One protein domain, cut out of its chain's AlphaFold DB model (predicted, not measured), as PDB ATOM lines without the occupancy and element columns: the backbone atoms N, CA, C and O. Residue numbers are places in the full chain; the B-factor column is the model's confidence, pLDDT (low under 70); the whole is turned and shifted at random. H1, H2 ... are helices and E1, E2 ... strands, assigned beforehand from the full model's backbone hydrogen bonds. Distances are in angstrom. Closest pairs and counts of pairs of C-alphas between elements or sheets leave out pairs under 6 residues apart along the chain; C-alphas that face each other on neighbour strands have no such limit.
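Overview. This is residues 439 to 530 of the 537 residues of the protein "Hypothetical protein" of Rotaria sp. Silwood2 (UniProt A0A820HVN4). An elongated string of small parts has a short parallel strip of two strands, E1 and E2, with H2 packed chiefly on E2, and H4 near the middle of the whole. H3 lies toward one end of the long axis and H5 toward the other, apart from every other named element, while H6 packs on H1 with residues 522 to 526. The printed part has 92 residues, with six named helices and two named strands in the order E1, H1, H2, E2, H3, H4, H5, H6; the sheet order is E1, E2, parallel, and the class is mostly helix. It is only just compact, close to loose, with a radius of gyration of the C-alphas of 14.6 A, and spans 44 by 28 by 22 A.

Along the chain. E1 is residues 439 to 441, beginning at C-alpha 439 at (22.662, 28.692, -17.262). H1 is residues 444 to 447, and H2 is residues 452 to 458, 9.9 A long from first to last C-alpha. E2 is residues 461 to 464, 9.6 A long. H3 is residues 473 to 478 and H4 is residues 486 to 491. H5, residues 501 to 512, is 16.2 A long and begins at C-alpha 501 at (43.912, 43.267, -1.220). H6, residues 517 to 528, is 16.7 A long and ends at C-alpha 528 at (45.626, 20.876, -14.767).

Arrangement. E1 and E2 are parallel neighbours at 42 degrees, with N 440 and O 462 at 3.0 A and N 464 and O 440 at 2.8 A, within hydrogen-bond range. E1, H1, H2 and E2 form a strand-helix-strand unit, two parallel strands joined through helices, with a right-handed crossover. Residues 440 to 441 of E1 also pair, parallel, with residues 482 to 483. The closest C-alphas of H2 and E2, Leu 455 and Ile 461, are 5.2 A apart. H2 and H4 only just touch, with 3 pairs of C-alphas within 8 A; the closest, Cys 458 and Glu 491, are 7.0 A apart. They run the same way at a steep tilt of 44 degrees. H1 and H6 touch, the closest C-alphas being Asp 445 and Gln 522 at 7.6 A. H4 and H6 are close but not clearly touching, with the C-alphas of Ile 486 and Phe 527 closest at 7.1 A. The closest C-alphas of E1 and H3, Tyr 441 and Leu 476, are 7.3 A apart. In H2, H3, H4, H5 and H6 every O i to N i+4 pair is within hydrogen-bond range; H1 is too short for such a pair.

Size, cuts and confidence. The two C-alphas farthest apart, those of Phe 470 and Asn 502, are 45.0 A from each other. The printed part has no cut and no long link. The mean pLDDT of the printed part is 75.2, and it is under 70 at residue 470, residues 494 to 513 and residues 526 to 530.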
ATOM      1  N   MET A 439      22.943  30.129 -17.310       91.00
ATOM      2  CA  MET A 439      22.662  28.692 -17.262       91.00
ATOM      3  C   MET A 439      23.942  27.875 -17.476       91.00
ATOM      4  O   MET A 439      24.676  28.082 -18.449       91.00
ATOM      5  N   ARG A 440      24.178  26.904 -16.593       91.50
ATOM      6  CA  ARG A 440      25.199  25.856 -16.735       91.50
ATOM      7  C   ARG A 440      24.568  24.503 -16.468       91.50
ATOM      8  O   ARG A 440      23.631  24.422 -15.681       91.50
ATOM      9  N   TYR A 441      25.068  23.437 -17.083       91.88
ATOM     10  CA  TYR A 441      24.674  22.087 -16.673       91.88
ATOM     11  C   TYR A 441      25.669  21.496 -15.675       91.88
ATOM     12  O   TYR A 441      26.845  21.864 -15.660       91.88
ATOM     13  N   LEU A 442      25.184  20.593 -14.823       89.06
ATOM     14  CA  LEU A 442      25.961  19.999 -13.742       89.06
ATOM     15  C   LEU A 442      27.246  19.339 -14.263       89.06
ATOM     16  O   LEU A 442      27.203  18.443 -15.109       89.06
ATOM     17  N   ASN A 443      28.384  19.754 -13.707       88.31
ATOM     18  CA  ASN A 443      29.656  19.062 -13.849       88.31
ATOM     19  C   ASN A 443      29.946  18.319 -12.542       88.31
ATOM     20  O   ASN A 443      30.204  18.954 -11.523       88.31
ATOM     21  N   ARG A 444      29.882  16.984 -12.563       85.44
ATOM     22  CA  ARG A 444      30.035  16.157 -11.355       85.44
ATOM     23  C   ARG A 444      31.402  16.301 -10.698       85.44
ATOM     24  O   ARG A 444      31.471  16.269  -9.475       85.44
ATOM     25  N   ASP A 445      32.443  16.518 -11.494       81.38
ATOM     26  CA  ASP A 445      33.808  16.660 -10.986       81.38
ATOM     27  C   ASP A 445      33.967  17.960 -10.184       81.38
ATOM     28  O   ASP A 445      34.709  18.008  -9.208       81.38
ATOM     29  N   LEU A 446      33.218  19.009 -10.551       81.25
ATOM     30  CA  LEU A 446      33.238  20.307  -9.868       81.25
ATOM     31  C   LEU A 446      32.112  20.480  -8.838       81.25
ATOM     32  O   LEU A 446      32.191  21.376  -8.000       81.25
ATOM     33  N   ALA A 447      31.085  19.628  -8.861       80.38
ATOM     34  CA  ALA A 447      29.958  19.681  -7.926       80.38
ATOM     35  C   ALA A 447      30.375  19.425  -6.467       80.38
ATOM     36  O   ALA A 447      29.687  19.850  -5.543       80.38
ATOM     37  N   LEU A 448      31.505  18.740  -6.264       79.56
ATOM     38  CA  LEU A 448      32.111  18.533  -4.947       79.56
ATOM     39  C   LEU A 448      32.860  19.774  -4.444       79.56
ATOM     40  O   LEU A 448      33.079  19.911  -3.243       79.56
ATOM     41  N   LEU A 449      33.243  20.680  -5.351       76.06
ATOM     42  CA  LEU A 449      34.062  21.839  -5.014       76.06
ATOM     43  C   LEU A 449      33.235  23.047  -4.573       76.06
ATOM     44  O   LEU A 449      33.684  23.824  -3.730       76.06
ATOM     45  N   VAL A 450      32.044  23.219  -5.148       78.06
ATOM     46  CA  VAL A 450      31.149  24.342  -4.863       78.06
ATOM     47  C   VAL A 450      29.695  23.893  -4.938       78.06
ATOM     48  O   VAL A 450      29.298  23.144  -5.831       78.06
ATOM     49  N   SER A 451      28.879  24.367  -3.999       82.81
ATOM     50  CA  SER A 451      27.447  24.072  -4.008       82.81
ATOM     51  C   SER A 451      26.707  24.868  -5.092       82.81
ATOM     52  O   SER A 451      27.074  25.998  -5.425       82.81
ATOM     53  N   ASN A 452      25.595  24.321  -5.591       84.44
ATOM     54  CA  ASN A 452      24.711  25.037  -6.521       84.44
ATOM     55  C   ASN A 452      24.173  26.350  -5.919       84.44
ATOM     56  O   ASN A 452      23.939  27.310  -6.650       84.44
ATOM     57  N   GLU A 453      23.992  26.409  -4.594       80.31
ATOM     58  CA  GLU A 453      23.566  27.623  -3.892       80.31
ATOM     59  C   GLU A 453      24.631  28.725  -3.982       80.31
ATOM     60  O   GLU A 453      24.308  29.860  -4.334       80.31
ATOM     61  N   GLN A 454      25.904  28.380  -3.767       78.00
ATOM     62  CA  GLN A 454      27.028  29.309  -3.924       78.00
ATOM     63  C   GLN A 454      27.182  29.781  -5.374       78.00
ATOM     64  O   GLN A 454      27.323  30.979  -5.600       78.00
ATOM     65  N   LEU A 455      27.077  28.888  -6.363       82.12
ATOM     66  CA  LEU A 455      27.094  29.279  -7.783       82.12
ATOM     67  C   LEU A 455      25.959  30.259  -8.122       82.12
ATOM     68  O   LEU A 455      26.175  31.251  -8.820       82.12
ATOM     69  N   CYS A 456      24.763  30.031  -7.578       81.75
ATOM     70  CA  CYS A 456      23.600  30.883  -7.816       81.75
ATOM     71  C   CYS A 456      23.716  32.262  -7.153       81.75
ATOM     72  O   CYS A 456      23.338  33.270  -7.762       81.75
ATOM     73  N   GLN A 457      24.232  32.313  -5.922       77.75
ATOM     74  CA  GLN A 457      24.361  33.543  -5.138       77.75
ATOM     75  C   GLN A 457      25.590  34.367  -5.537       77.75
ATOM     76  O   GLN A 457      25.486  35.585  -5.649       77.75
ATOM     77  N   CYS A 458      26.735  33.720  -5.756       75.94
ATOM     78  CA  CYS A 458      28.025  34.393  -5.905       75.94
ATOM     79  C   CYS A 458      28.436  34.594  -7.369       75.94
ATOM     80  O   CYS A 458      28.937  35.661  -7.702       75.94
ATOM     81  N   ALA A 459      28.183  33.617  -8.247       76.62
ATOM     82  CA  ALA A 459      28.538  33.692  -9.672       76.62
ATOM     83  C   ALA A 459      27.329  33.961 -10.585       76.62
ATOM     84  O   ALA A 459      27.451  34.012 -11.808       76.62
ATOM     85  N   ASN A 460      26.139  34.144 -10.001       83.94
ATOM     86  CA  ASN A 460      24.896  34.367 -10.735       83.94
ATOM     87  C   ASN A 460      24.562  33.224 -11.723       83.94
ATOM     88  O   ASN A 460      23.984  33.455 -12.787       83.94
ATOM     89  N   ILE A 461      24.928  31.986 -11.374       86.94
ATOM     90  CA  ILE A 461      24.782  30.795 -12.220       86.94
ATOM     91  C   ILE A 461      23.682  29.873 -11.695       86.94
ATOM     92  O   ILE A 461      23.703  29.442 -10.546       86.94
ATOM     93  N   TYR A 462      22.747  29.501 -12.565       89.62
ATOM     94  CA  TYR A 462      21.779  28.444 -12.301       89.62
ATOM     95  C   TYR A 462      22.280  27.120 -12.886       89.62
ATOM     96  O   TYR A 462      22.519  27.014 -14.093       89.62
ATOM     97  N   VAL A 463      22.427  26.109 -12.028       89.50
ATOM     98  CA  VAL A 463      22.904  24.779 -12.423       89.50
ATOM     99  C   VAL A 463      21.722  23.871 -12.749       89.50
ATOM    100  O   VAL A 463      20.869  23.609 -11.906       89.50
ATOM    101  N   ILE A 464      21.696  23.368 -13.979       89.38
ATOM    102  CA  ILE A 464      20.709  22.411 -14.475       89.38
ATOM    103  C   ILE A 464      21.296  21.009 -14.349       89.38
ATOM    104  O   ILE A 464      22.306  20.690 -14.979       89.38
ATOM    105  N   ASP A 465      20.652  20.153 -13.567       86.69
ATOM    106  CA  ASP A 465      21.009  18.740 -13.492       86.69
ATOM    107  C   ASP A 465      20.262  17.948 -14.583       86.69
ATOM    108  O   ASP A 465      19.031  17.874 -14.541       86.69
ATOM    109  N   PRO A 466      20.955  17.354 -15.573       80.88
ATOM    110  CA  PRO A 466      20.305  16.587 -16.634       80.88
ATOM    111  C   PRO A 466      19.550  15.344 -16.139       80.88
ATOM    112  O   PRO A 466      18.633  14.895 -16.816       80.88
ATOM    113  N   GLU A 467      19.931  14.764 -14.996       78.62
ATOM    114  CA  GLU A 467      19.287  13.550 -14.470       78.62
ATOM    115  C   GLU A 467      18.037  13.856 -13.647       78.62
ATOM    116  O   GLU A 467      17.109  13.051 -13.600       78.62
ATOM    117  N   ASN A 468      17.997  15.040 -13.036       70.75
ATOM    118  CA  ASN A 468      16.885  15.503 -12.207       70.75
ATOM    119  C   ASN A 468      15.992  16.536 -12.918       70.75
ATOM    120  O   ASN A 468      15.056  17.062 -12.315       70.75
ATOM    121  N   SER A 469      16.260  16.841 -14.191       71.06
ATOM    122  CA  SER A 469      15.465  17.768 -15.000       71.06
ATOM    123  C   SER A 469      14.730  17.055 -16.133       71.06
ATOM    124  O   SER A 469      15.070  15.954 -16.553       71.06
ATOM    125  N   PHE A 470      13.725  17.726 -16.695       69.94
ATOM    126  CA  PHE A 470      12.996  17.252 -17.876       69.94
ATOM    127  C   PHE A 470      13.816  17.356 -19.184       69.94
ATOM    128  O   PHE A 470      13.265  17.164 -20.271       69.94
ATOM    129  N   THR A 471      15.115  17.685 -19.109       77.38
ATOM    130  CA  THR A 471      15.983  17.969 -20.262       77.38
ATOM    131  C   THR A 471      17.221  17.076 -20.260       77.38
ATOM    132  O   THR A 471      17.970  17.036 -19.293       77.38
ATOM    133  N   THR A 472      17.489  16.397 -21.378       82.94
ATOM    134  CA  THR A 472      18.666  15.526 -21.508       82.94
ATOM    135  C   THR A 472      19.960  16.321 -21.707       82.94
ATOM    136  O   THR A 472      19.953  17.443 -22.218       82.94
ATOM    137  N   LEU A 473      21.107  15.712 -21.387       83.31
ATOM    138  CA  LEU A 473      22.425  16.319 -21.622       83.31
ATOM    139  C   LEU A 473      22.637  16.705 -23.095       83.31
ATOM    140  O   LEU A 473      23.162  17.777 -23.393       83.31
ATOM    141  N   GLU A 474      22.206  15.851 -24.026       83.19
ATOM    142  CA  GLU A 474      22.269  16.137 -25.464       83.19
ATOM    143  C   GLU A 474      21.460  17.385 -25.835       83.19
ATOM    144  O   GLU A 474      21.905  18.196 -26.650       83.19
ATOM    145  N   ARG A 475      20.297  17.586 -25.200       82.44
ATOM    146  CA  ARG A 475      19.465  18.775 -25.407       82.44
ATOM    147  C   ARG A 475      20.125  20.034 -24.865       82.44
ATOM    148  O   ARG A 475      20.199  21.015 -25.601       82.44
ATOM    149  N   LEU A 476      20.673  19.996 -23.652       85.06
ATOM    150  CA  LEU A 476      21.400  21.134 -23.074       85.06
ATOM    151  C   LEU A 476      22.579  21.551 -23.966       85.06
ATOM    152  O   LEU A 476      22.720  22.730 -24.292       85.06
ATOM    153  N   LYS A 477      23.346  20.577 -24.472       83.81
ATOM    154  CA  LYS A 477      24.412  20.823 -25.456       83.81
ATOM    155  C   LYS A 477      23.876  21.424 -26.759       83.81
ATOM    156  O   LYS A 477      24.485  22.341 -27.301       83.81
ATOM    157  N   SER A 478      22.723  20.960 -27.251       80.44
ATOM    158  CA  SER A 478      22.092  21.503 -28.467       80.44
ATOM    159  C   SER A 478      21.648  22.965 -28.325       80.44
ATOM    160  O   SER A 478      21.651  23.702 -29.312       80.44
ATOM    161  N   PHE A 479      21.334  23.390 -27.098       83.31
ATOM    162  CA  PHE A 479      21.055  24.779 -26.732       83.31
ATOM    163  C   PHE A 479      22.320  25.588 -26.409       83.31
ATOM    164  O   PHE A 479      22.220  26.731 -25.975       83.31
ATOM    165  N   GLN A 480      23.508  25.014 -26.630       85.38
ATOM    166  CA  GLN A 480      24.810  25.630 -26.356       85.38
ATOM    167  C   GLN A 480      25.058  25.940 -24.869       85.38
ATOM    168  O   GLN A 480      25.947  26.728 -24.543       85.38
ATOM    169  N   ILE A 481      24.320  25.295 -23.957       87.44
ATOM    170  CA  ILE A 481      24.574  25.393 -22.516       87.44
ATOM    171  C   ILE A 481      25.851  24.612 -22.208       87.44
ATOM    172  O   ILE A 481      25.978  23.447 -22.585       87.44
ATOM    173  N   GLN A 482      26.788  25.265 -21.526       90.50
ATOM    174  CA  GLN A 482      28.083  24.699 -21.148       90.50
ATOM    175  C   GLN A 482      28.025  24.029 -19.767       90.50
ATOM    176  O   GLN A 482      27.161  24.385 -18.956       90.50
ATOM    177  N   PRO A 483      28.917  23.058 -19.483       91.94
ATOM    178  CA  PRO A 483      29.051  22.532 -18.131       91.94
ATOM    179  C   PRO A 483      29.536  23.639 -17.200       91.94
ATOM    180  O   PRO A 483      30.204  24.573 -17.649       91.94
ATOM    181  N   VAL A 484      29.264  23.504 -15.902       89.06
ATOM    182  CA  VAL A 484      29.990  24.281 -14.888       89.06
ATOM    183  C   VAL A 484      31.491  24.104 -15.138       89.06
ATOM    184  O   VAL A 484      31.982  22.980 -15.295       89.06
ATOM    185  N   SER A 485      32.192  25.228 -15.228       88.38
ATOM    186  CA  SER A 485      33.628  25.315 -15.470       88.38
ATOM    187  C   SER A 485      34.367  25.713 -14.198       88.38
ATOM    188  O   SER A 485      33.785  26.234 -13.250       88.38
ATOM    189  N   ILE A 486      35.683  25.512 -14.182       82.25
ATOM    190  CA  ILE A 486      36.515  25.952 -13.059       82.25
ATOM    191  C   ILE A 486      36.506  27.482 -12.904       82.25
ATOM    192  O   ILE A 486      36.607  27.974 -11.788       82.25
ATOM    193  N   ILE A 487      36.320  28.236 -13.995       81.88
ATOM    194  CA  ILE A 487      36.188  29.700 -13.960       81.88
ATOM    195  C   ILE A 487      34.927  30.095 -13.189       81.88
ATOM    196  O   ILE A 487      34.996  30.966 -12.331       81.88
ATOM    197  N   ASP A 488      33.811  29.399 -13.416       85.12
ATOM    198  CA  ASP A 488      32.557  29.634 -12.690       85.12
ATOM    199  C   ASP A 488      32.733  29.386 -11.169       85.12
ATOM    200  O   ASP A 488      32.204  30.123 -10.335       85.12
ATOM    201  N   VAL A 489      33.533  28.376 -10.789       80.38
ATOM    202  CA  VAL A 489      33.924  28.132  -9.384       80.38
ATOM    203  C   VAL A 489      34.767  29.292  -8.853       80.38
ATOM    204  O   VAL A 489      34.550  29.749  -7.731       80.38
ATOM    205  N   LEU A 490      35.711  29.793  -9.656       78.12
ATOM    206  CA  LEU A 490      36.560  30.921  -9.276       78.12
ATOM    207  C   LEU A 490      35.768  32.235  -9.123       78.12
ATOM    208  O   LEU A 490      36.118  33.072  -8.294       78.12
ATOM    209  N   GLU A 491      34.692  32.431  -9.880       75.38
ATOM    210  CA  GLU A 491      33.818  33.606  -9.763       75.38
ATOM    211  C   GLU A 491      32.978  33.609  -8.482       75.38
ATOM    212  O   GLU A 491      32.545  34.669  -8.035       75.38
ATOM    213  N   CYS A 492      32.812  32.457  -7.826       73.12
ATOM    214  CA  CYS A 492      32.225  32.413  -6.489       73.12
ATOM    215  C   CYS A 492      33.140  33.031  -5.420       73.12
ATOM    216  O   CYS A 492      32.696  33.272  -4.294       73.12
ATOM    217  N   PHE A 493      34.411  33.299  -5.746       70.88
ATOM    218  CA  PHE A 493      35.299  34.041  -4.863       70.88
ATOM    219  C   PHE A 493      34.981  35.542  -4.912       70.88
ATOM    220  O   PHE A 493      34.763  36.102  -5.987       70.88
ATOM    221  N   PRO A 494      35.013  36.238  -3.765       57.88
ATOM    222  CA  PRO A 494      34.728  37.668  -3.709       57.88
ATOM    223  C   PRO A 494      35.625  38.461  -4.671       57.88
ATOM    224  O   PRO A 494      36.849  38.332  -4.650       57.88
ATOM    225  N   HIS A 495      35.038  39.305  -5.520       53.19
ATOM    226  CA  HIS A 495      35.801  40.067  -6.506       53.19
ATOM    227  C   HIS A 495      36.828  41.003  -5.853       53.19
ATOM    228  O   HIS A 495      36.534  41.793  -4.955       53.19
ATOM    229  N   ARG A 496      38.041  41.020  -6.419       48.75
ATOM    230  CA  ARG A 496      39.164  41.883  -6.003       48.75
ATOM    231  C   ARG A 496      38.843  43.390  -6.002       48.75
ATOM    232  O   ARG A 496      39.609  44.161  -5.435       48.75
ATOM    233  N   LYS A 497      37.774  43.819  -6.686       47.47
ATOM    234  CA  LYS A 497      37.392  45.233  -6.851       47.47
ATOM    235  C   LYS A 497      36.588  45.806  -5.681       47.47
ATOM    236  O   LYS A 497      36.591  47.021  -5.522       47.47
ATOM    237  N   GLU A 498      35.945  44.975  -4.863       46.16
ATOM    238  CA  GLU A 498      35.074  45.443  -3.769       46.16
ATOM    239  C   GLU A 498      35.754  45.409  -2.395       46.16
ATOM    240  O   GLU A 498      35.230  45.931  -1.414       46.16
ATOM    241  N   ILE A 499      36.948  44.818  -2.311       55.22
ATOM    242  CA  ILE A 499      37.614  44.526  -1.046       55.22
ATOM    243  C   ILE A 499      39.100  44.872  -1.169       55.22
ATOM    244  O   ILE A 499      39.741  44.571  -2.175       55.22
ATOM    245  N   SER A 500      39.682  45.492  -0.135       58.16
ATOM    246  CA  SER A 500      41.133  45.722  -0.102       58.16
ATOM    247  C   SER A 500      41.897  44.402  -0.294       58.16
ATOM    248  O   SER A 500      41.468  43.352   0.188       58.16
ATOM    249  N   ILE A 501      43.065  44.448  -0.949       55.56
ATOM    250  CA  ILE A 501      43.912  43.267  -1.220       55.56
ATOM    251  C   ILE A 501      44.122  42.393   0.029       55.56
ATOM    252  O   ILE A 501      44.175  41.169  -0.076       55.56
ATOM    253  N   ASN A 502      44.216  43.003   1.213       57.28
ATOM    254  CA  ASN A 502      44.418  42.289   2.472       57.28
ATOM    255  C   ASN A 502      43.154  41.575   2.969       57.28
ATOM    256  O   ASN A 502      43.260  40.455   3.466       57.28
ATOM    257  N   ALA A 503      41.976  42.174   2.802       57.28
ATOM    258  CA  ALA A 503      40.717  41.556   3.206       57.28
ATOM    259  C   ALA A 503      40.272  40.455   2.221       57.28
ATOM    260  O   ALA A 503      39.827  39.401   2.669       57.28
ATOM    261  N   PHE A 504      40.531  40.612   0.916       58.34
ATOM    262  CA  PHE A 504      40.385  39.517  -0.056       58.34
ATOM    263  C   PHE A 504      41.311  38.341   0.289       58.34
ATOM    264  O   PHE A 504      40.867  37.200   0.382       58.34
ATOM    265  N   ARG A 505      42.598  38.618   0.558       55.81
ATOM    266  CA  ARG A 505      43.563  37.587   0.975       55.81
ATOM    267  C   ARG A 505      43.138  36.883   2.260       55.81
ATOM    268  O   ARG A 505      43.334  35.680   2.354       55.81
ATOM    269  N   GLN A 506      42.573  37.594   3.236       63.69
ATOM    270  CA  GLN A 506      42.066  36.977   4.463       63.69
ATOM    271  C   GLN A 506      40.836  36.104   4.212       63.69
ATOM    272  O   GLN A 506      40.825  34.974   4.682       63.69
ATOM    273  N   GLN A 507      39.840  36.573   3.458       63.94
ATOM    274  CA  GLN A 507      38.650  35.773   3.145       63.94
ATOM    275  C   GLN A 507      38.991  34.531   2.316       63.94
ATOM    276  O   GLN A 507      38.556  33.436   2.661       63.94
ATOM    277  N   PHE A 508      39.840  34.674   1.295       63.31
ATOM    278  CA  PHE A 508      40.352  33.542   0.524       63.31
ATOM    279  C   PHE A 508      41.101  32.559   1.427       63.31
ATOM    280  O   PHE A 508      40.863  31.358   1.373       63.31
ATOM    281  N   ARG A 509      41.965  33.050   2.324       62.31
ATOM    282  CA  ARG A 509      42.720  32.198   3.254       62.31
ATOM    283  C   ARG A 509      41.823  31.477   4.266       62.31
ATOM    284  O   ARG A 509      42.062  30.314   4.550       62.31
ATOM    285  N   LEU A 510      40.790  32.141   4.780       67.31
ATOM    286  CA  LEU A 510      39.818  31.538   5.696       67.31
ATOM    287  C   LEU A 510      38.985  30.459   5.005       67.31
ATOM    288  O   LEU A 510      38.779  29.394   5.570       67.31
ATOM    289  N   TRP A 511      38.545  30.713   3.774       67.19
ATOM    290  CA  TRP A 511      37.765  29.750   3.003       67.19
ATOM    291  C   TRP A 511      38.598  28.533   2.580       67.19
ATOM    292  O   TRP A 511      38.161  27.397   2.731       67.19
ATOM    293  N   THR A 512      39.832  28.756   2.119       67.19
ATOM    294  CA  THR A 512      40.770  27.683   1.738       67.19
ATOM    295  C   THR A 512      41.171  26.797   2.914       67.19
ATOM    296  O   THR A 512      41.391  25.604   2.732       67.19
ATOM    297  N   GLN A 513      41.213  27.356   4.127       69.38
ATOM    298  CA  GLN A 513      41.439  26.610   5.369       69.38
ATOM    299  C   GLN A 513      40.243  25.753   5.802       69.38
ATOM    300  O   GLN A 513      40.417  24.881   6.648       69.38
ATOM    301  N   GLN A 514      39.049  25.998   5.258       71.12
ATOM    302  CA  GLN A 514      37.855  25.196   5.540       71.12
ATOM    303  C   GLN A 514      37.723  23.977   4.616       71.12
ATOM    304  O   GLN A 514      36.857  23.143   4.859       71.12
ATOM    305  N   GLN A 515      38.566  23.866   3.582       76.44
ATOM    306  CA  GLN A 515      38.541  22.756   2.628       76.44
ATOM    307  C   GLN A 515      39.498  21.635   3.051       76.44
ATOM    308  O   GLN A 515      40.568  21.901   3.602       76.44
ATOM    309  N   ASP A 516      39.127  20.386   2.777       77.94
ATOM    310  CA  ASP A 516      39.936  19.212   3.103       77.94
ATOM    311  C   ASP A 516      40.942  18.841   1.992       77.94
ATOM    312  O   ASP A 516      41.005  19.446   0.919       77.94
ATOM    313  N   GLU A 517      41.788  17.846   2.262       76.56
ATOM    314  CA  GLU A 517      42.815  17.383   1.319       76.56
ATOM    315  C   GLU A 517      42.210  16.791   0.030       76.56
ATOM    316  O   GLU A 517      42.795  16.927  -1.049       76.56
ATOM    317  N   GLN A 518      41.017  16.188   0.115       76.19
ATOM    318  CA  GLN A 518      40.313  15.638  -1.047       76.19
ATOM    319  C   GLN A 518      39.834  16.750  -1.982       76.19
ATOM    320  O   GLN A 518      40.028  16.654  -3.196       76.19
ATOM    321  N   TRP A 519      39.297  17.830  -1.417       80.94
ATOM    322  CA  TRP A 519      38.886  19.024  -2.145       80.94
ATOM    323  C   TRP A 519      40.061  19.631  -2.920       80.94
ATOM    324  O   TRP A 519      39.962  19.866  -4.124       80.94
ATOM    325  N   TRP A 520      41.218  19.812  -2.269       76.88
ATOM    326  CA  TRP A 520      42.415  20.362  -2.921       76.88
ATOM    327  C   TRP A 520      42.932  19.480  -4.051       76.88
ATOM    328  O   TRP A 520      43.284  19.991  -5.117       76.88
ATOM    329  N   SER A 521      42.954  18.163  -3.842       76.44
ATOM    330  CA  SER A 521      43.359  17.208  -4.873       76.44
ATOM    331  C   SER A 521      42.480  17.325  -6.125       76.44
ATOM    332  O   SER A 521      43.010  17.441  -7.232       76.44
ATOM    333  N   GLN A 522      41.156  17.393  -5.947       74.38
ATOM    334  CA  GLN A 522      40.186  17.538  -7.039       74.38
ATOM    335  C   GLN A 522      40.241  18.908  -7.725       74.38
ATOM    336  O   GLN A 522      40.124  19.002  -8.951       74.38
ATOM    337  N   PHE A 523      40.447  19.978  -6.955       75.69
ATOM    338  CA  PHE A 523      40.616  21.320  -7.501       75.69
ATOM    339  C   PHE A 523      41.828  21.368  -8.434       75.69
ATOM    340  O   PHE A 523      41.692  21.764  -9.591       75.69
ATOM    341  N   PHE A 524      42.995  20.902  -7.975       75.88
ATOM    342  CA  PHE A 524      44.216  20.913  -8.783       75.88
ATOM    343  C   PHE A 524      44.153  19.957  -9.978       75.88
ATOM    344  O   PHE A 524      44.634  20.320 -11.051       75.88
ATOM    345  N   SER A 525      43.527  18.781  -9.852       72.00
ATOM    346  CA  SER A 525      43.348  17.880 -10.999       72.00
ATOM    347  C   SER A 525      42.483  18.511 -12.092       72.00
ATOM    348  O   SER A 525      42.831  18.425 -13.268       72.00
ATOM    349  N   SER A 526      41.412  19.210 -11.702       67.25
ATOM    350  CA  SER A 526      40.510  19.925 -12.619       67.25
ATOM    351  C   SER A 526      41.139  21.195 -13.213       67.25
ATOM    352  O   SER A 526      40.763  21.640 -14.300       67.25
ATOM    353  N   PHE A 527      42.106  21.782 -12.500       66.38
ATOM    354  CA  PHE A 527      42.904  22.927 -12.948       66.38
ATOM    355  C   PHE A 527      43.932  22.529 -14.015       66.38
ATOM    356  O   PHE A 527      44.133  23.255 -14.983       66.38
ATOM    357  N   ILE A 528      44.580  21.370 -13.854       59.56
ATOM    358  CA  ILE A 528      45.626  20.876 -14.767       59.56
ATOM    359  C   ILE A 528      45.034  20.390 -16.099       59.56
ATOM    360  O   ILE A 528      45.706  20.449 -17.126       59.56
ATOM    361  N   SER A 529      43.779  19.936 -16.109       56.16
ATOM    362  CA  SER A 529      43.107  19.412 -17.304       56.16
ATOM    363  C   SER A 529      42.502  20.472 -18.235       56.16
ATOM    364  O   SER A 529      42.033  20.111 -19.312       56.16
ATOM    365  N   ASN A 530      42.464  21.752 -17.845       53.84
ATOM    366  CA  ASN A 530      41.820  22.823 -18.616       53.84
ATOM    367  C   ASN A 530      42.854  23.758 -19.268       53.84
ATOM    368  O   ASN A 530      43.466  24.589 -18.597       53.84
TER     369      ASN A 530